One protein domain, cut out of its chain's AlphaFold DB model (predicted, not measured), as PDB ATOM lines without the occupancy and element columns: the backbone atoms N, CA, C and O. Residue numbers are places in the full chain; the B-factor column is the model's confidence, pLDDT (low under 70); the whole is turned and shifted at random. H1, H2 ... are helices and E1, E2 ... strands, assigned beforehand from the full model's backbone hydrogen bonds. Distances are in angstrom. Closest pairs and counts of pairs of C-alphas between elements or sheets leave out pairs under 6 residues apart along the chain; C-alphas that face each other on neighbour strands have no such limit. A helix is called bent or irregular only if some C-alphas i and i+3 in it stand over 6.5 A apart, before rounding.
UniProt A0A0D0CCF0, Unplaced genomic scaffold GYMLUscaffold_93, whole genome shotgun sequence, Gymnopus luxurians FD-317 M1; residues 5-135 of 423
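AT A GLANCE: This is residues 5 to 135 of the 423 residues of an uncharacterized protein of Gymnopus luxurians FD-317 M1 (UniProt A0A0D0CCF0). The domain is two lobes joined only by two tight links: in one, helix H6 is sandwiched between helix H1 and the long hairpin of E1 and E2; in the other, four shorter helices, H2 to H5, cross one another steeply. Residues 56 to 61 stick out from the lobe of crossed helices, and residues 125 to 135 follow the hairpin as a tail. The 131 printed residues hold six named helices and then two named strands, in the order H1 H2 H3 H4 H5 H6 E1 E2, with an antiparallel sheet E1 - E2; the class is mixed, helices and strands. The whole is loose, with a radius of gyration of the C-alphas of 19.0 A and spans of 57 by 39 by 23 A.

HOW THE PARTS SIT: H1, residues 5 to 17, touches H6, residues 74 to 93, at a shallow tilt of 31 degrees, opposite ways; their closest C-alphas, of Val 17 and Asn 77, are 4.9 A apart. H2, residues 23 to 30, touches H5, residues 59 to 70, about perpendicular at 89 degrees, closest at the C-alphas of Pro 23 and Tyr 65, 4.8 A. H2 also touches H4, residues 46 to 55, at a steep tilt of 62 degrees, with the C-alphas of Glu 28 and Ala 50 closest at 6.2 A. H3, residues 32 to 42, touches H4 about perpendicular at 80 degrees, closest at the C-alphas of Met 39 and Ala 49, 5.0 A. Helix packing is mostly crossed, with 1 of these 4 pairs at a shallow tilt. Among the pairs that are apart are H1 and H5, and H2 and H6. E1, residues 101 to 110, and E2, residues 116 to 124, form an antiparallel hairpin at 166 degrees; N 105 and O 121 are 2.9 A apart and N 119 and O 107 are 2.8 A apart, within hydrogen-bond range. The closest C-alphas of H6 and E2, of Gly 90 and Ala 123, are 5.7 A apart. Every O i to N i+4 pair is within range in H1, H2, H3, H4 and H5, and 14 of 16 in H6.

IN THESE COORDINATES: H1 begins at C-alpha 5, (15.998, -79.755, 9.054), and measures 18.2 A from first to last C-alpha; H5 measures 16.2 A. H6 measures 28.2 A, has a kink of 32 degrees near residue 81, and is only just irregular, with C-alphas 79 and 82 6.9 A apart. E1 measures 29.4 A, and E2 measures 26.4 A, ending at C-alpha 124, (10.914, -91.263, -10.046).

THE WHOLE: The two C-alphas farthest apart, of Pro 58 and Asp 129, are 57.7 A apart. The printed part has no cut and no long link. The mean pLDDT of the printed part is 85.3; residues 19 to 20, 112 to 113 and 126 to 135 are under 70.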
ATOM      1  N   GLU A   5      14.993 -79.166   8.171       82.38
ATOM      2  CA  GLU A   5      15.998 -79.755   9.054       82.38
ATOM      3  C   GLU A   5      16.414 -81.130   8.524       82.38
ATOM      4  O   GLU A   5      17.591 -81.344   8.255       82.38
ATOM      5  N   ALA A   6      15.443 -82.004   8.232       79.06
ATOM      6  CA  ALA A   6      15.695 -83.305   7.608       79.06
ATOM      7  C   ALA A   6      16.282 -83.185   6.185       79.06
ATOM      8  O   ALA A   6      17.013 -84.065   5.736       79.06
ATOM      9  N   SER A   7      15.985 -82.093   5.467       77.19
ATOM     10  CA  SER A   7      16.605 -81.811   4.164       77.19
ATOM     11  C   SER A   7      18.071 -81.383   4.302       77.19
ATOM     12  O   SER A   7      18.889 -81.801   3.487       77.19
ATOM     13  N   CYS A   8      18.413 -80.586   5.323       79.88
ATOM     14  CA  CYS A   8      19.802 -80.261   5.656       79.88
ATOM     15  C   CYS A   8      20.558 -81.521   6.091       79.88
ATOM     16  O   CYS A   8      21.531 -81.876   5.444       79.88
ATOM     17  N   GLU A   9      20.043 -82.267   7.074       83.06
ATOM     18  CA  GLU A   9      20.656 -83.499   7.594       83.06
ATOM     19  C   GLU A   9      20.973 -84.515   6.478       83.06
ATOM     20  O   GLU A   9      22.017 -85.168   6.486       83.06
ATOM     21  N   LEU A  10      20.093 -84.633   5.480       80.94
ATOM     22  CA  LEU A  10      20.295 -85.494   4.316       80.94
ATOM     23  C   LEU A  10      21.383 -84.979   3.357       80.94
ATOM     24  O   LEU A  10      22.143 -85.780   2.812       80.94
ATOM     25  N   ILE A  11      21.479 -83.662   3.156       82.62
ATOM     26  CA  ILE A  11      22.576 -83.040   2.397       82.62
ATOM     27  C   ILE A  11      23.896 -83.228   3.150       82.62
ATOM     28  O   ILE A  11      24.880 -83.650   2.548       82.62
ATOM     29  N   ASP A  12      23.903 -82.991   4.460       79.19
ATOM     30  CA  ASP A  12      25.084 -83.095   5.315       79.19
ATOM     31  C   ASP A  12      25.600 -84.541   5.381       79.19
ATOM     32  O   ASP A  12      26.806 -84.759   5.282       79.19
ATOM     33  N   LYS A  13      24.711 -85.548   5.401       79.19
ATOM     34  CA  LYS A  13      25.081 -86.966   5.224       79.19
ATOM     35  C   LYS A  13      25.727 -87.237   3.865       79.19
ATOM     36  O   LYS A  13      26.787 -87.853   3.813       79.19
ATOM     37  N   VAL A  14      25.152 -86.749   2.761       80.75
ATOM     38  CA  VAL A  14      25.765 -86.907   1.427       80.75
ATOM     39  C   VAL A  14      27.139 -86.220   1.358       80.75
ATOM     40  O   VAL A  14      28.064 -86.782   0.776       80.75
ATOM     41  N   LEU A  15      27.310 -85.051   1.983       78.06
ATOM     42  CA  LEU A  15      28.590 -84.334   2.039       78.06
ATOM     43  C   LEU A  15      29.629 -85.027   2.937       78.06
ATOM     44  O   LEU A  15      30.792 -85.110   2.552       78.06
ATOM     45  N   ALA A  16      29.226 -85.567   4.090       75.62
ATOM     46  CA  ALA A  16      30.092 -86.362   4.962       75.62
ATOM     47  C   ALA A  16      30.554 -87.659   4.278       75.62
ATOM     48  O   ALA A  16      31.709 -88.062   4.408       75.62
ATOM     49  N   VAL A  17      29.677 -88.284   3.487       76.00
ATOM     50  CA  VAL A  17      30.007 -89.477   2.700       76.00
ATOM     51  C   VAL A  17      30.931 -89.147   1.513       76.00
ATOM     52  O   VAL A  17      31.842 -89.922   1.214       76.00
ATOM     53  N   LEU A  18      30.796 -87.974   0.883       73.38
ATOM     54  CA  LEU A  18      31.710 -87.452  -0.154       73.38
ATOM     55  C   LEU A  18      33.056 -86.943   0.416       73.38
ATOM     56  O   LEU A  18      33.614 -85.956  -0.066       73.38
ATOM     57  N   ALA A  19      33.568 -87.636   1.432       66.44
ATOM     58  CA  ALA A  19      34.544 -87.147   2.392       66.44
ATOM     59  C   ALA A  19      35.807 -86.480   1.791       66.44
ATOM     60  O   ALA A  19      36.345 -86.930   0.765       66.44
ATOM     61  N   PRO A  20      36.319 -85.433   2.463       67.00
ATOM     62  CA  PRO A  20      37.508 -84.697   2.052       67.00
ATOM     63  C   PRO A  20      38.759 -85.587   2.042       67.00
ATOM     64  O   PRO A  20      39.014 -86.345   2.972       67.00
ATOM     65  N   ARG A  21      39.573 -85.480   0.982       70.94
ATOM     66  CA  ARG A  21      40.747 -86.351   0.740       70.94
ATOM     67  C   ARG A  21      42.043 -85.848   1.357       70.94
ATOM     68  O   ARG A  21      43.076 -86.502   1.232       70.94
ATOM     69  N   THR A  22      42.029 -84.647   1.918       86.75
ATOM     70  CA  THR A  22      43.203 -84.031   2.528       86.75
ATOM     71  C   THR A  22      42.809 -83.322   3.821       86.75
ATOM     72  O   THR A  22      41.673 -82.850   3.923       86.75
ATOM     73  N   PRO A  23      43.746 -83.170   4.773       92.00
ATOM     74  CA  PRO A  23      43.518 -82.431   6.019       92.00
ATOM     75  C   PRO A  23      42.972 -81.020   5.760       92.00
ATOM     76  O   PRO A  23      41.990 -80.598   6.360       92.00
ATOM     77  N   HIS A  24      43.535 -80.345   4.753       92.00
ATOM     78  CA  HIS A  24      43.112 -79.027   4.276       92.00
ATOM     79  C   HIS A  24      41.675 -79.008   3.715       92.00
ATOM     80  O   HIS A  24      40.966 -78.024   3.891       92.00
ATOM     81  N   GLN A  25      41.213 -80.082   3.058       90.38
ATOM     82  CA  GLN A  25      39.820 -80.186   2.602       90.38
ATOM     83  C   GLN A  25      38.852 -80.433   3.769       90.38
ATOM     84  O   GLN A  25      37.738 -79.918   3.739       90.38
ATOM     85  N   LEU A  26      39.269 -81.182   4.800       90.31
ATOM     86  CA  LEU A  26      38.473 -81.367   6.018       90.31
ATOM     87  C   LEU A  26      38.365 -80.050   6.792       90.31
ATOM     88  O   LEU A  26      37.271 -79.649   7.174       90.31
ATOM     89  N   PHE A  27      39.470 -79.313   6.898       94.75
ATOM     90  CA  PHE A  27      39.487 -77.955   7.425       94.75
ATOM     91  C   PHE A  27      38.586 -76.991   6.629       94.75
ATOM     92  O   PHE A  27      37.760 -76.312   7.237       94.75
ATOM     93  N   GLU A  28      38.674 -76.966   5.288       93.00
ATOM     94  CA  GLU A  28      37.796 -76.162   4.409       93.00
ATOM     95  C   GLU A  28      36.300 -76.454   4.629       93.00
ATOM     96  O   GLU A  28      35.476 -75.546   4.498       93.00
ATOM     97  N   GLN A  29      35.950 -77.706   4.943       88.06
ATOM     98  CA  GLN A  29      34.576 -78.143   5.187       88.06
ATOM     99  C   GLN A  29      34.088 -77.785   6.598       88.06
ATOM    100  O   GLN A  29      32.988 -77.252   6.730       88.06
ATOM    101  N   GLU A  30      34.893 -78.038   7.634       91.62
ATOM    102  CA  GLU A  30      34.528 -77.788   9.039       91.62
ATOM    103  C   GLU A  30      34.570 -76.297   9.424       91.62
ATOM    104  O   GLU A  30      33.835 -75.871  10.309       91.62
ATOM    105  N   ASN A  31      35.391 -75.483   8.746       94.56
ATOM    106  CA  ASN A  31      35.659 -74.080   9.113       94.56
ATOM    107  C   ASN A  31      35.146 -73.083   8.060       94.56
ATOM    108  O   ASN A  31      35.596 -71.936   7.991       94.56
ATOM    109  N   LYS A  32      34.208 -73.516   7.216       93.00
ATOM    110  CA  LYS A  32      33.694 -72.786   6.049       93.00
ATOM    111  C   LYS A  32      33.286 -71.339   6.353       93.00
ATOM    112  O   LYS A  32      33.618 -70.437   5.586       93.00
ATOM    113  N   GLU A  33      32.614 -71.088   7.473       96.50
ATOM    114  CA  GLU A  33      32.162 -69.758   7.898       96.50
ATOM    115  C   GLU A  33      33.336 -68.849   8.302       96.50
ATOM    116  O   GLU A  33      33.324 -67.652   7.994       96.50
ATOM    117  N   ALA A  34      34.390 -69.407   8.908       96.94
ATOM    118  CA  ALA A  34      35.634 -68.687   9.186       96.94
ATOM    119  C   ALA A  34      36.393 -68.378   7.884       96.94
ATOM    120  O   ALA A  34      36.820 -67.241   7.681       96.94
ATOM    121  N   VAL A  35      36.467 -69.336   6.950       96.69
ATOM    122  CA  VAL A  35      37.063 -69.130   5.616       96.69
ATOM    123  C   VAL A  35      36.317 -68.048   4.828       96.69
ATOM    124  O   VAL A  35      36.956 -67.195   4.217       96.69
ATOM    125  N   ILE A  36      34.979 -68.027   4.857       96.88
ATOM    126  CA  ILE A  36      34.167 -66.969   4.227       96.88
ATOM    127  C   ILE A  36      34.414 -65.614   4.904       96.88
ATOM    128  O   ILE A  36      34.541 -64.599   4.217       96.88
ATOM    129  N   SER A  37      34.514 -65.587   6.233       97.56
ATOM    130  CA  SER A  37      34.792 -64.362   6.991       97.56
ATOM    131  C   SER A  37      36.164 -63.783   6.640       97.56
ATOM    132  O   SER A  37      36.266 -62.593   6.347       97.56
ATOM    133  N   GLU A  38      37.200 -64.621   6.570       97.38
ATOM    134  CA  GLU A  38      38.546 -64.220   6.153       97.38
ATOM    135  C   GLU A  38      38.580 -63.794   4.678       97.38
ATOM    136  O   GLU A  38      39.093 -62.722   4.358       97.38
ATOM    137  N   MET A  39      37.955 -64.566   3.782       97.69
ATOM    138  CA  MET A  39      37.822 -64.241   2.355       97.69
ATOM    139  C   MET A  39      37.243 -62.836   2.148       97.69
ATOM    140  O   MET A  39      37.775 -62.073   1.341       97.69
ATOM    141  N   ASN A  40      36.204 -62.481   2.909       97.75
ATOM    142  CA  ASN A  40      35.605 -61.147   2.897       97.75
ATOM    143  C   ASN A  40      36.522 -60.087   3.537       97.75
ATOM    144  O   ASN A  40      36.621 -58.981   3.012       97.75
ATOM    145  N   ARG A  41      37.218 -60.412   4.638       97.25
ATOM    146  CA  ARG A  41      38.112 -59.491   5.367       97.25
ATOM    147  C   ARG A  41      39.315 -59.046   4.535       97.25
ATOM    148  O   ARG A  41      39.654 -57.866   4.554       97.25
ATOM    149  N   VAL A  42      39.955 -59.970   3.813       96.00
ATOM    150  CA  VAL A  42      41.112 -59.672   2.944       96.00
ATOM    151  C   VAL A  42      40.746 -59.488   1.465       96.00
ATOM    152  O   VAL A  42      41.623 -59.201   0.655       96.00
ATOM    153  N   SER A  43      39.465 -59.618   1.096       95.88
ATOM    154  CA  SER A  43      38.967 -59.517  -0.288       95.88
ATOM    155  C   SER A  43      39.696 -60.459  -1.266       95.88
ATOM    156  O   SER A  43      40.137 -60.072  -2.351       95.88
ATOM    157  N   THR A  44      39.874 -61.720  -0.857       96.88
ATOM    158  CA  THR A  44      40.571 -62.754  -1.645       96.88
ATOM    159  C   THR A  44      39.603 -63.816  -2.182       96.88
ATOM    160  O   THR A  44      38.385 -63.680  -2.107       96.88
ATOM    161  N   LYS A  45      40.130 -64.889  -2.786       97.00
ATOM    162  CA  LYS A  45      39.341 -66.059  -3.201       97.00
ATOM    163  C   LYS A  45      39.274 -67.057  -2.044       97.00
ATOM    164  O   LYS A  45      40.277 -67.238  -1.363       97.00
ATOM    165  N   PHE A  46      38.159 -67.779  -1.900       94.56
ATOM    166  CA  PHE A  46      37.936 -68.780  -0.838       94.56
ATOM    167  C   PHE A  46      39.153 -69.685  -0.578       94.56
ATOM    168  O   PHE A  46      39.598 -69.795   0.554       94.56
ATOM    169  N   LYS A  47      39.767 -70.258  -1.626       94.06
ATOM    170  CA  LYS A  47      40.954 -71.127  -1.484       94.06
ATOM    171  C   LYS A  47      42.214 -70.419  -0.980       94.06
ATOM    172  O   LYS A  47      43.057 -71.062  -0.367       94.06
ATOM    173  N   THR A  48      42.360 -69.121  -1.241       96.25
ATOM    174  CA  THR A  48      43.456 -68.314  -0.693       96.25
ATOM    175  C   THR A  48      43.232 -68.090   0.798       96.25
ATOM    176  O   THR A  48      44.116 -68.409   1.577       96.25
ATOM    177  N   ALA A  49      42.032 -67.654   1.194       97.38
ATOM    178  CA  ALA A  49      41.661 -67.498   2.602       97.38
ATOM    179  C   ALA A  49      41.753 -68.820   3.386       97.38
ATOM    180  O   ALA A  49      42.305 -68.845   4.481       97.38
ATOM    181  N   ALA A  50      41.291 -69.929   2.796       96.38
ATOM    182  CA  ALA A  50      41.402 -71.266   3.377       96.38
ATOM    183  C   ALA A  50      42.858 -71.642   3.649       96.38
ATOM    184  O   ALA A  50      43.175 -72.042   4.765       96.38
ATOM    185  N   LYS A  51      43.747 -71.446   2.663       96.75
ATOM    186  CA  LYS A  51      45.180 -71.688   2.845       96.75
ATOM    187  C   LYS A  51      45.788 -70.755   3.896       96.75
ATOM    188  O   LYS A  51      46.536 -71.226   4.736       96.75
ATOM    189  N   THR A  52      45.447 -69.465   3.905       97.62
ATOM    190  CA  THR A  52      45.951 -68.516   4.915       97.62
ATOM    191  C   THR A  52      45.562 -68.918   6.340       97.62
ATOM    192  O   THR A  52      46.398 -68.819   7.234       97.62
ATOM    193  N   LEU A  53      44.334 -69.402   6.557       98.00
ATOM    194  CA  LEU A  53      43.920 -69.913   7.865       98.00
ATOM    195  C   LEU A  53      44.581 -71.262   8.191       98.00
ATOM    196  O   LEU A  53      45.078 -71.421   9.300       98.00
ATOM    197  N   TRP A  54      44.640 -72.198   7.234       97.62
ATOM    198  CA  TRP A  54      45.282 -73.508   7.411       97.62
ATOM    199  C   TRP A  54      46.773 -73.386   7.743       97.62
ATOM    200  O   TRP A  54      47.234 -73.976   8.716       97.62
ATOM    201  N   ASP A  55      47.530 -72.611   6.963       97.56
ATOM    202  CA  ASP A  55      48.968 -72.405   7.167       97.56
ATOM    203  C   ASP A  55      49.244 -71.800   8.557       97.56
ATOM    204  O   ASP A  55      50.244 -72.149   9.186       97.56
ATOM    205  N   GLY A  56      48.331 -70.947   9.043       97.44
ATOM    206  CA  GLY A  56      48.372 -70.304  10.359       97.44
ATOM    207  C   GLY A  56      47.895 -71.152  11.546       97.44
ATOM    208  O   GLY A  56      48.013 -70.680  12.676       97.44
ATOM    209  N   LEU A  57      47.383 -72.371  11.335       97.75
ATOM    210  CA  LEU A  57      47.095 -73.302  12.437       97.75
ATOM    211  C   LEU A  57      48.399 -73.791  13.102       97.75
ATOM    212  O   LEU A  57      49.412 -73.948  12.410       97.75
ATOM    213  N   PRO A  58      48.389 -74.113  14.407       98.00
ATOM    214  CA  PRO A  58      49.484 -74.845  15.036       98.00
ATOM    215  C   PRO A  58      49.589 -76.278  14.472       98.00
ATOM    216  O   PRO A  58      48.607 -76.851  13.989       98.00
ATOM    217  N   GLU A  59      50.786 -76.868  14.515       97.19
ATOM    218  CA  GLU A  59      51.040 -78.200  13.936       97.19
ATOM    219  C   GLU A  59      50.308 -79.318  14.691       97.19
ATOM    220  O   GLU A  59      49.933 -80.331  14.101       97.19
ATOM    221  N   GLU A  60      50.014 -79.109  15.973       97.25
ATOM    222  CA  GLU A  60      49.180 -79.977  16.799       97.25
ATOM    223  C   GLU A  60      47.745 -80.063  16.248       97.25
ATOM    224  O   GLU A  60      47.199 -81.157  16.099       97.25
ATOM    225  N   GLU A  61      47.143 -78.934  15.856       97.00
ATOM    226  CA  GLU A  61      45.811 -78.923  15.237       97.00
ATOM    227  C   GLU A  61      45.845 -79.519  13.827       97.00
ATOM    228  O   GLU A  61      45.005 -80.358  13.500       97.00
ATOM    229  N   LYS A  62      46.847 -79.169  13.006       97.06
ATOM    230  CA  LYS A  62      47.046 -79.779  11.675       97.06
ATOM    231  C   LYS A  62      47.161 -81.305  11.770       97.06
ATOM    232  O   LYS A  62      46.569 -82.008  10.948       97.06
ATOM    233  N   SER A  63      47.842 -81.816  12.799       95.12
ATOM    234  CA  SER A  63      47.973 -83.251  13.085       95.12
ATOM    235  C   SER A  63      46.627 -83.916  13.388       95.12
ATOM    236  O   SER A  63      46.353 -84.986  12.848       95.12
ATOM    237  N   LEU A  64      45.731 -83.257  14.132       95.56
ATOM    238  CA  LEU A  64      44.363 -83.751  14.365       95.56
ATOM    239  C   LEU A  64      43.509 -83.787  13.085       95.56
ATOM    240  O   LEU A  64      42.596 -84.606  12.980       95.56
ATOM    241  N   TYR A  65      43.768 -82.931  12.091       94.69
ATOM    242  CA  TYR A  65      43.144 -83.073  10.767       94.69
ATOM    243  C   TYR A  65      43.790 -84.203   9.944       94.69
ATOM    244  O   TYR A  65      43.075 -84.883   9.211       94.69
ATOM    245  N   ILE A  66      45.102 -84.445  10.077       91.94
ATOM    246  CA  ILE A  66      45.796 -85.585   9.449       91.94
ATOM    247  C   ILE A  66      45.212 -86.903   9.953       91.94
ATOM    248  O   ILE A  66      44.596 -87.619   9.160       91.94
ATOM    249  N   GLU A  67      45.289 -87.159  11.260       92.25
ATOM    250  CA  GLU A  67      44.782 -88.378  11.902       92.25
ATOM    251  C   GLU A  67      43.305 -88.629  11.560       92.25
ATOM    252  O   GLU A  67      42.929 -89.739  11.170       92.25
ATOM    253  N   ARG A  68      42.454 -87.595  11.626       89.81
ATOM    254  CA  ARG A  68      41.036 -87.735  11.260       89.81
ATOM    255  C   ARG A  68      40.836 -88.086   9.788       89.81
ATOM    256  O   ARG A  68      39.946 -88.879   9.503       89.81
ATOM    257  N   THR A  69      41.650 -87.565   8.861       87.38
ATOM    258  CA  THR A  69      41.549 -87.952   7.440       87.38
ATOM    259  C   THR A  69      42.095 -89.343   7.128       87.38
ATOM    260  O   THR A  69      41.568 -90.005   6.237       87.38
ATOM    261  N   GLU A  70      43.094 -89.823   7.869       84.56
ATOM    262  CA  GLU A  70      43.628 -91.184   7.710       84.56
ATOM    263  C   GLU A  70      42.652 -92.251   8.236       84.56
ATOM    264  O   GLU A  70      42.565 -93.340   7.671       84.56
ATOM    265  N   ASN A  71      41.835 -91.904   9.236       83.44
ATOM    266  CA  ASN A  71      40.767 -92.754   9.771       83.44
ATOM    267  C   ASN A  71      39.448 -92.730   8.957       83.44
ATOM    268  O   ASN A  71      38.477 -93.384   9.346       83.44
ATOM    269  N   ILE A  72      39.366 -92.013   7.823       82.31
ATOM    270  CA  ILE A  72      38.157 -92.009   6.976       82.31
ATOM    271  C   ILE A  72      37.969 -93.386   6.325       82.31
ATOM    272  O   ILE A  72      38.728 -93.794   5.442       82.31
ATOM    273  N   ASN A  73      36.889 -94.085   6.685       83.62
ATOM    274  CA  ASN A  73      36.526 -95.359   6.071       83.62
ATOM    275  C   ASN A  73      35.910 -95.154   4.671       83.62
ATOM    276  O   ASN A  73      34.696 -95.210   4.475       83.62
ATOM    277  N   ILE A  74      36.779 -94.950   3.675       79.69
ATOM    278  CA  ILE A  74      36.403 -94.758   2.265       79.69
ATOM    279  C   ILE A  74      35.499 -95.897   1.757       79.69
ATOM    280  O   ILE A  74      34.596 -95.639   0.962       79.69
ATOM    281  N   ALA A  75      35.698 -97.138   2.214       81.50
ATOM    282  CA  ALA A  75      34.884 -98.278   1.795       81.50
ATOM    283  C   ALA A  75      33.443 -98.188   2.328       81.50
ATOM    284  O   ALA A  75      32.503 -98.357   1.552       81.50
ATOM    285  N   ALA A  76      33.253 -97.846   3.608       85.56
ATOM    286  CA  ALA A  76      31.923 -97.604   4.176       85.56
ATOM    287  C   ALA A  76      31.210 -96.447   3.457       85.56
ATOM    288  O   ALA A  76      30.066 -96.597   3.030       85.56
ATOM    289  N   ASN A  77      31.919 -95.345   3.200       85.75
ATOM    290  CA  ASN A  77      31.388 -94.217   2.434       85.75
ATOM    291  C   ASN A  77      30.974 -94.627   1.003       85.75
ATOM    292  O   ASN A  77      29.903 -94.250   0.526       85.75
ATOM    293  N   GLN A  78      31.781 -95.441   0.313       84.19
ATOM    294  CA  GLN A  78      31.432 -95.998  -1.002       84.19
ATOM    295  C   GLN A  78      30.220 -96.952  -0.957       84.19
ATOM    296  O   GLN A  78      29.549 -97.130  -1.981       84.19
ATOM    297  N   GLU A  79      29.914 -97.572   0.189       86.88
ATOM    298  CA  GLU A  79      28.686 -98.352   0.393       86.88
ATOM    299  C   GLU A  79      27.459 -97.492   0.713       86.88
ATOM    300  O   GLU A  79      26.395 -97.761   0.156       86.88
ATOM    301  N   GLU A  80      27.594 -96.435   1.516       88.75
ATOM    302  CA  GLU A  80      26.472 -95.576   1.922       88.75
ATOM    303  C   GLU A  80      26.039 -94.569   0.837       88.75
ATOM    304  O   GLU A  80      24.843 -94.307   0.680       88.75
ATOM    305  N   LEU A  81      26.976 -94.047   0.031       88.56
ATOM    306  CA  LEU A  81      26.716 -92.993  -0.968       88.56
ATOM    307  C   LEU A  81      25.494 -93.244  -1.879       88.56
ATOM    308  O   LEU A  81      24.696 -92.320  -2.056       88.56
ATOM    309  N   PRO A  82      25.279 -94.446  -2.455       89.44
ATOM    310  CA  PRO A  82      24.118 -94.713  -3.300       89.44
ATOM    311  C   PRO A  82      22.799 -94.670  -2.519       89.44
ATOM    312  O   PRO A  82      21.792 -94.222  -3.061       89.44
ATOM    313  N   ALA A  83      22.791 -95.109  -1.257       88.50
ATOM    314  CA  ALA A  83      21.602 -95.080  -0.412       88.50
ATOM    315  C   ALA A  83      21.239 -93.634  -0.042       88.50
ATOM    316  O   ALA A  83      20.102 -93.214  -0.260       88.50
ATOM    317  N   ALA A  84      22.220 -92.843   0.404       87.69
ATOM    318  CA  ALA A  84      22.034 -91.425   0.710       87.69
ATOM    319  C   ALA A  84      21.546 -90.631  -0.522       87.69
ATOM    320  O   ALA A  84      20.574 -89.877  -0.440       87.69
ATOM    321  N   LEU A  85      22.137 -90.875  -1.700       89.06
ATOM    322  CA  LEU A  85      21.679 -90.290  -2.966       89.06
ATOM    323  C   LEU A  85      20.272 -90.764  -3.373       89.06
ATOM    324  O   LEU A  85      19.507 -89.972  -3.920       89.06
ATOM    325  N   SER A  86      19.894 -92.013  -3.083       86.50
ATOM    326  CA  SER A  86      18.540 -92.522  -3.347       86.50
ATOM    327  C   SER A  86      17.487 -91.807  -2.504       86.50
ATOM    328  O   SER A  86      16.436 -91.429  -3.026       86.50
ATOM    329  N   VAL A  87      17.776 -91.572  -1.221       86.56
ATOM    330  CA  VAL A  87      16.894 -90.803  -0.331       86.56
ATOM    331  C   VAL A  87      16.833 -89.336  -0.775       86.56
ATOM    332  O   VAL A  87      15.744 -88.760  -0.794       86.56
ATOM    333  N   LEU A  88      17.950 -88.745  -1.220       87.56
ATOM    334  CA  LEU A  88      17.997 -87.372  -1.740       87.56
ATOM    335  C   LEU A  88      17.151 -87.195  -3.011       87.56
ATOM    336  O   LEU A  88      16.316 -86.290  -3.063       87.56
ATOM    337  N   LEU A  89      17.306 -88.068  -4.012       86.44
ATOM    338  CA  LEU A  89      16.495 -88.014  -5.233       86.44
ATOM    339  C   LEU A  89      15.010 -88.282  -4.952       86.44
ATOM    340  O   LEU A  89      14.154 -87.587  -5.498       86.44
ATOM    341  N   GLY A  90      14.697 -89.263  -4.097       83.69
ATOM    342  CA  GLY A  90      13.320 -89.562  -3.700       83.69
ATOM    343  C   GLY A  90      12.656 -88.375  -2.999       83.69
ATOM    344  O   GLY A  90      11.531 -88.008  -3.331       83.69
ATOM    345  N   SER A  91      13.384 -87.703  -2.104       84.31
ATOM    346  CA  SER A  91      12.906 -86.523  -1.370       84.31
ATOM    347  C   SER A  91      12.731 -85.295  -2.269       84.31
ATOM    348  O   SER A  91      11.730 -84.587  -2.159       84.31
ATOM    349  N   LEU A  92      13.659 -85.068  -3.209       84.25
ATOM    350  CA  LEU A  92      13.504 -84.073  -4.276       84.25
ATOM    351  C   LEU A  92      12.271 -84.385  -5.137       84.25
ATOM    352  O   LEU A  92      11.523 -83.479  -5.506       84.25
ATOM    353  N   GLY A  93      12.029 -85.665  -5.416       81.50
ATOM    354  CA  GLY A  93      10.884 -86.129  -6.184       81.50
ATOM    355  C   GLY A  93       9.534 -85.920  -5.493       81.50
ATOM    356  O   GLY A  93       8.599 -85.402  -6.096       81.50
ATOM    357  N   GLN A  94       9.462 -86.228  -4.199       80.50
ATOM    358  CA  GLN A  94       8.298 -86.006  -3.329       80.50
ATOM    359  C   GLN A  94       8.113 -84.534  -2.901       80.50
ATOM    360  O   GLN A  94       7.289 -84.233  -2.032       80.50
ATOM    361  N   SER A  95       8.891 -83.601  -3.463       83.56
ATOM    362  CA  SER A  95       8.796 -82.176  -3.129       83.56
ATOM    363  C   SER A  95       7.669 -81.440  -3.860       83.56
ATOM    364  O   SER A  95       7.407 -80.291  -3.517       83.56
ATOM    365  N   GLU A  96       7.063 -82.038  -4.893       80.69
ATOM    366  CA  GLU A  96       6.096 -81.439  -5.845       80.69
ATOM    367  C   GLU A  96       6.578 -80.181  -6.612       80.69
ATOM    368  O   GLU A  96       5.998 -79.812  -7.634       80.69
ATOM    369  N   ARG A  97       7.679 -79.550  -6.181       82.56
ATOM    370  CA  ARG A  97       8.364 -78.432  -6.857       82.56
ATOM    371  C   ARG A  97       8.978 -78.872  -8.182       82.56
ATOM    372  O   ARG A  97       9.021 -78.100  -9.138       82.56
ATOM    373  N   VAL A  98       9.444 -80.119  -8.235       79.19
ATOM    374  CA  VAL A  98       9.787 -80.812  -9.476       79.19
ATOM    375  C   VAL A  98       8.544 -81.569  -9.943       79.19
ATOM    376  O   VAL A  98       7.886 -82.240  -9.154       79.19
ATOM    377  N   GLY A  99       8.208 -81.447 -11.229       81.62
ATOM    378  CA  GLY A  99       7.098 -82.196 -11.824       81.62
ATOM    379  C   GLY A  99       7.438 -83.671 -12.064       81.62
ATOM    380  O   GLY A  99       8.362 -84.222 -11.470       81.62
ATOM    381  N   GLY A 100       6.721 -84.295 -13.005       80.69
ATOM    382  CA  GLY A 100       7.042 -85.635 -13.506       80.69
ATOM    383  C   GLY A 100       8.509 -85.741 -13.943       80.69
ATOM    384  O   GLY A 100       8.922 -85.098 -14.912       80.69
ATOM    385  N   MET A 101       9.289 -86.547 -13.230       81.88
ATOM    386  CA  MET A 101      10.724 -86.739 -13.423       81.88
ATOM    387  C   MET A 101      11.080 -88.206 -13.186       81.88
ATOM    388  O   MET A 101      10.552 -88.846 -12.279       81.88
ATOM    389  N   GLU A 102      12.017 -88.694 -13.988       82.50
ATOM    390  CA  GLU A 102      12.781 -89.916 -13.773       82.50
ATOM    391  C   GLU A 102      14.264 -89.518 -13.758       82.50
ATOM    392  O   GLU A 102      14.760 -88.885 -14.692       82.50
ATOM    393  N   ALA A 103      14.968 -89.828 -12.674       84.12
ATOM    394  CA  ALA A 103      16.366 -89.470 -12.485       84.12
ATOM    395  C   ALA A 103      17.192 -90.728 -12.224       84.12
ATOM    396  O   ALA A 103      16.881 -91.504 -11.319       84.12
ATOM    397  N   MET A 104      18.264 -90.898 -12.998       85.44
ATOM    398  CA  MET A 104      19.238 -91.967 -12.826       85.44
ATOM    399  C   MET A 104      20.622 -91.365 -12.587       85.44
ATOM    400  O   MET A 104      21.146 -90.614 -13.413       85.44
ATOM    401  N   LEU A 105      21.213 -91.709 -11.446       88.44
ATOM    402  CA  LEU A 105      22.620 -91.455 -11.152       88.44
ATOM    403  C   LEU A 105      23.404 -92.733 -11.424       88.44
ATOM    404  O   LEU A 105      23.047 -93.806 -10.930       88.44
ATOM    405  N   VAL A 106      24.488 -92.604 -12.178       90.06
ATOM    406  CA  VAL A 106      25.450 -93.679 -12.413       90.06
ATOM    407  C   VAL A 106      26.744 -93.307 -11.704       90.06
ATOM    408  O   VAL A 106      27.313 -92.244 -11.940       90.06
ATOM    409  N   LEU A 107      27.178 -94.173 -10.795       91.25
ATOM    410  CA  LEU A 107      28.345 -93.991  -9.944       91.25
ATOM    411  C   LEU A 107      29.386 -95.034 -10.345       91.25
ATOM    412  O   LEU A 107      29.127 -96.234 -10.235       91.25
ATOM    413  N   CYS A 108      30.561 -94.589 -10.774       91.88
ATOM    414  CA  CYS A 108      31.722 -95.463 -10.908       91.88
ATOM    415  C   CYS A 108      32.699 -95.171  -9.773       91.88
ATOM    416  O   CYS A 108      33.119 -94.028  -9.569       91.88
ATOM    417  N   LEU A 109      33.037 -96.224  -9.030       88.69
ATOM    418  CA  LEU A 109      33.895 -96.198  -7.854       88.69
ATOM    419  C   LEU A 109      34.999 -97.240  -8.058       88.69
ATOM    420  O   LEU A 109      34.690 -98.393  -8.365       88.69
ATOM    421  N   ARG A 110      36.269 -96.854  -7.886       83.06
ATOM    422  CA  ARG A 110      37.370 -97.825  -7.842       83.06
ATOM    423  C   ARG A 110      37.458 -98.431  -6.433       83.06
ATOM    424  O   ARG A 110      37.398 -97.682  -5.451       83.06
ATOM    425  N   THR A 111      37.548 -99.758  -6.333       78.69
ATOM    426  CA  THR A 111      37.728-100.486  -5.063       78.69
ATOM    427  C   THR A 111      39.116-100.240  -4.465       78.69
ATOM    428  O   THR A 111      39.998 -99.698  -5.139       78.69
ATOM    429  N   PRO A 112      39.357-100.659  -3.208       67.31
ATOM    430  CA  PRO A 112      40.715-100.840  -2.704       67.31
ATOM    431  C   PRO A 112      41.580-101.741  -3.604       67.31
ATOM    432  O   PRO A 112      42.775-101.505  -3.733       67.31
ATOM    433  N   ASP A 113      40.978-102.726  -4.255       68.38
ATOM    434  CA  ASP A 113      41.667-103.771  -5.021       68.38
ATOM    435  C   ASP A 113      41.964-103.349  -6.475       68.38
ATOM    436  O   ASP A 113      42.758-103.977  -7.166       68.38
ATOM    437  N   GLY A 114      41.373-102.235  -6.928       72.75
ATOM    438  CA  GLY A 114      41.601-101.636  -8.247       72.75
ATOM    439  C   GLY A 114      40.428-101.761  -9.227       72.75
ATOM    440  O   GLY A 114      40.404-101.035 -10.222       72.75
ATOM    441  N   ASP A 115      39.426-102.588  -8.932       81.25
ATOM    442  CA  ASP A 115      38.242-102.813  -9.769       81.25
ATOM    443  C   ASP A 115      37.331-101.593  -9.890       81.25
ATOM    444  O   ASP A 115      37.052-100.899  -8.912       81.25
ATOM    445  N   ILE A 116      36.713-101.414 -11.061       85.00
ATOM    446  CA  ILE A 116      35.567-100.507 -11.202       85.00
ATOM    447  C   ILE A 116      34.274-101.196 -10.765       85.00
ATOM    448  O   ILE A 116      33.635-101.927 -11.536       85.00
ATOM    449  N   ARG A 117      33.828-100.870  -9.547       87.25
ATOM    450  CA  ARG A 117      32.459-101.124  -9.091       87.25
ATOM    451  C   ARG A 117      31.540-100.013  -9.583       87.25
ATOM    452  O   ARG A 117      31.595 -98.859  -9.158       87.25
ATOM    453  N   LEU A 118      30.658-100.413 -10.485       90.00
ATOM    454  CA  LEU A 118      29.524 -99.633 -10.942       90.00
ATOM    455  C   LEU A 118      28.378 -99.746  -9.925       90.00
ATOM    456  O   LEU A 118      28.023-100.850  -9.513       90.00
ATOM    457  N   LYS A 119      27.742 -98.624  -9.588       89.62
ATOM    458  CA  LYS A 119      26.464 -98.582  -8.869       89.62
ATOM    459  C   LYS A 119      25.503 -97.623  -9.567       89.62
ATOM    460  O   LYS A 119      25.923 -96.600 -10.099       89.62
ATOM    461  N   SER A 120      24.209 -97.929  -9.555       87.31
ATOM    462  CA  SER A 120      23.180 -97.064 -10.140       87.31
ATOM    463  C   SER A 120      22.055 -96.795  -9.153       87.31
ATOM    464  O   SER A 120      21.494 -97.737  -8.593       87.31
ATOM    465  N   VAL A 121      21.690 -95.527  -9.004       86.31
ATOM    466  CA  VAL A 121      20.533 -95.081  -8.226       86.31
ATOM    467  C   VAL A 121      19.473 -94.595  -9.205       86.31
ATOM    468  O   VAL A 121      19.790 -93.794 -10.082       86.31
ATOM    469  N   VAL A 122      18.229 -95.051  -9.059       83.81
ATOM    470  CA  VAL A 122      17.094 -94.560  -9.857       83.81
ATOM    471  C   VAL A 122      15.971 -94.122  -8.928       83.81
ATOM    472  O   VAL A 122      15.621 -94.850  -8.002       83.81
ATOM    473  N   ALA A 123      15.396 -92.954  -9.195       83.06
ATOM    474  CA  ALA A 123      14.218 -92.447  -8.506       83.06
ATOM    475  C   ALA A 123      13.261 -91.779  -9.501       83.06
ATOM    476  O   ALA A 123      13.692 -91.169 -10.483       83.06
ATOM    477  N   GLY A 124      11.963 -91.854  -9.219       76.25
ATOM    478  CA  GLY A 124      10.914 -91.263 -10.046       76.25
ATOM    479  C   GLY A 124       9.852 -90.546  -9.219       76.25
ATOM    480  O   GLY A 124       9.726 -90.771  -8.018       76.25
ATOM    481  N   THR A 125       9.097 -89.667  -9.877       74.25
ATOM    482  CA  THR A 125       8.015 -88.861  -9.269       74.25
ATOM    483  C   THR A 125       6.634 -89.182  -9.841       74.25
ATOM    484  O   THR A 125       5.641 -88.538  -9.495       74.25
ATOM    485  N   SER A 126       6.559 -90.173 -10.736       61.22
ATOM    486  CA  SER A 126       5.286 -90.713 -11.205       61.22
ATOM    487  C   SER A 126       4.567 -91.375 -10.027       61.22
ATOM    488  O   SER A 126       5.180 -92.113  -9.256       61.22
ATOM    489  N   ARG A 127       3.289 -91.031  -9.842       58.38
ATOM    490  CA  ARG A 127       2.491 -91.445  -8.682       58.38
ATOM    491  C   ARG A 127       2.261 -92.951  -8.706       58.38
ATOM    492  O   ARG A 127       1.890 -93.465  -9.754       58.38
ATOM    493  N   ASP A 128       2.423 -93.567  -7.537       56.31
ATOM    494  CA  ASP A 128       1.969 -94.893  -7.089       56.31
ATOM    495  C   ASP A 128       2.414 -96.126  -7.917       56.31
ATOM    496  O   ASP A 128       2.921 -97.082  -7.338       56.31
ATOM    497  N   ASP A 129       2.348 -96.083  -9.250       57.81
ATOM    498  CA  ASP A 129       2.684 -97.170 -10.184       57.81
ATOM    499  C   ASP A 129       4.051 -96.991 -10.894       57.81
ATOM    500  O   ASP A 129       4.291 -97.562 -11.963       57.81
ATOM    501  N   TYR A 130       4.979 -96.185 -10.354       60.47
ATOM    502  CA  TYR A 130       6.303 -96.003 -10.973       60.47
ATOM    503  C   TYR A 130       7.173 -97.266 -10.880       60.47
ATOM    504  O   TYR A 130       7.923 -97.474  -9.924       60.47
ATOM    505  N   GLN A 131       7.136 -98.080 -11.931       62.44
ATOM    506  CA  GLN A 131       8.155 -99.094 -12.175       62.44
ATOM    507  C   GLN A 131       9.369 -98.458 -12.860       62.44
ATOM    508  O   GLN A 131       9.246 -97.844 -13.921       62.44
ATOM    509  N   VAL A 132      10.552 -98.646 -12.270       64.25
ATOM    510  CA  VAL A 132      11.830 -98.262 -12.886       64.25
ATOM    511  C   VAL A 132      11.970 -98.973 -14.229       64.25
ATOM    512  O   VAL A 132      12.075-100.203 -14.269       64.25
ATOM    513  N   ILE A 133      12.036 -98.208 -15.322       61.03
ATOM    514  CA  ILE A 133      12.252 -98.761 -16.660       61.03
ATOM    515  C   ILE A 133      13.721 -99.177 -16.771       61.03
ATOM    516  O   ILE A 133      14.578 -98.439 -17.260       61.03
ATOM    517  N   LYS A 134      14.020-100.401 -16.321       61.91
ATOM    518  CA  LYS A 134      15.304-101.088 -16.524       61.91
ATOM    519  C   LYS A 134      15.470-101.492 -17.997       61.91
ATOM    520  O   LYS A 134      15.596-102.672 -18.305       61.91
ATOM    521  N   SER A 135      15.443-100.518 -18.909       65.88
ATOM    522  CA  SER A 135      15.723-100.743 -20.327       65.88
ATOM    523  C   SER A 135      17.139-101.303 -20.470       65.88
ATOM    524  O   SER A 135      18.122-100.657 -20.092       65.88
TER     525      SER A 135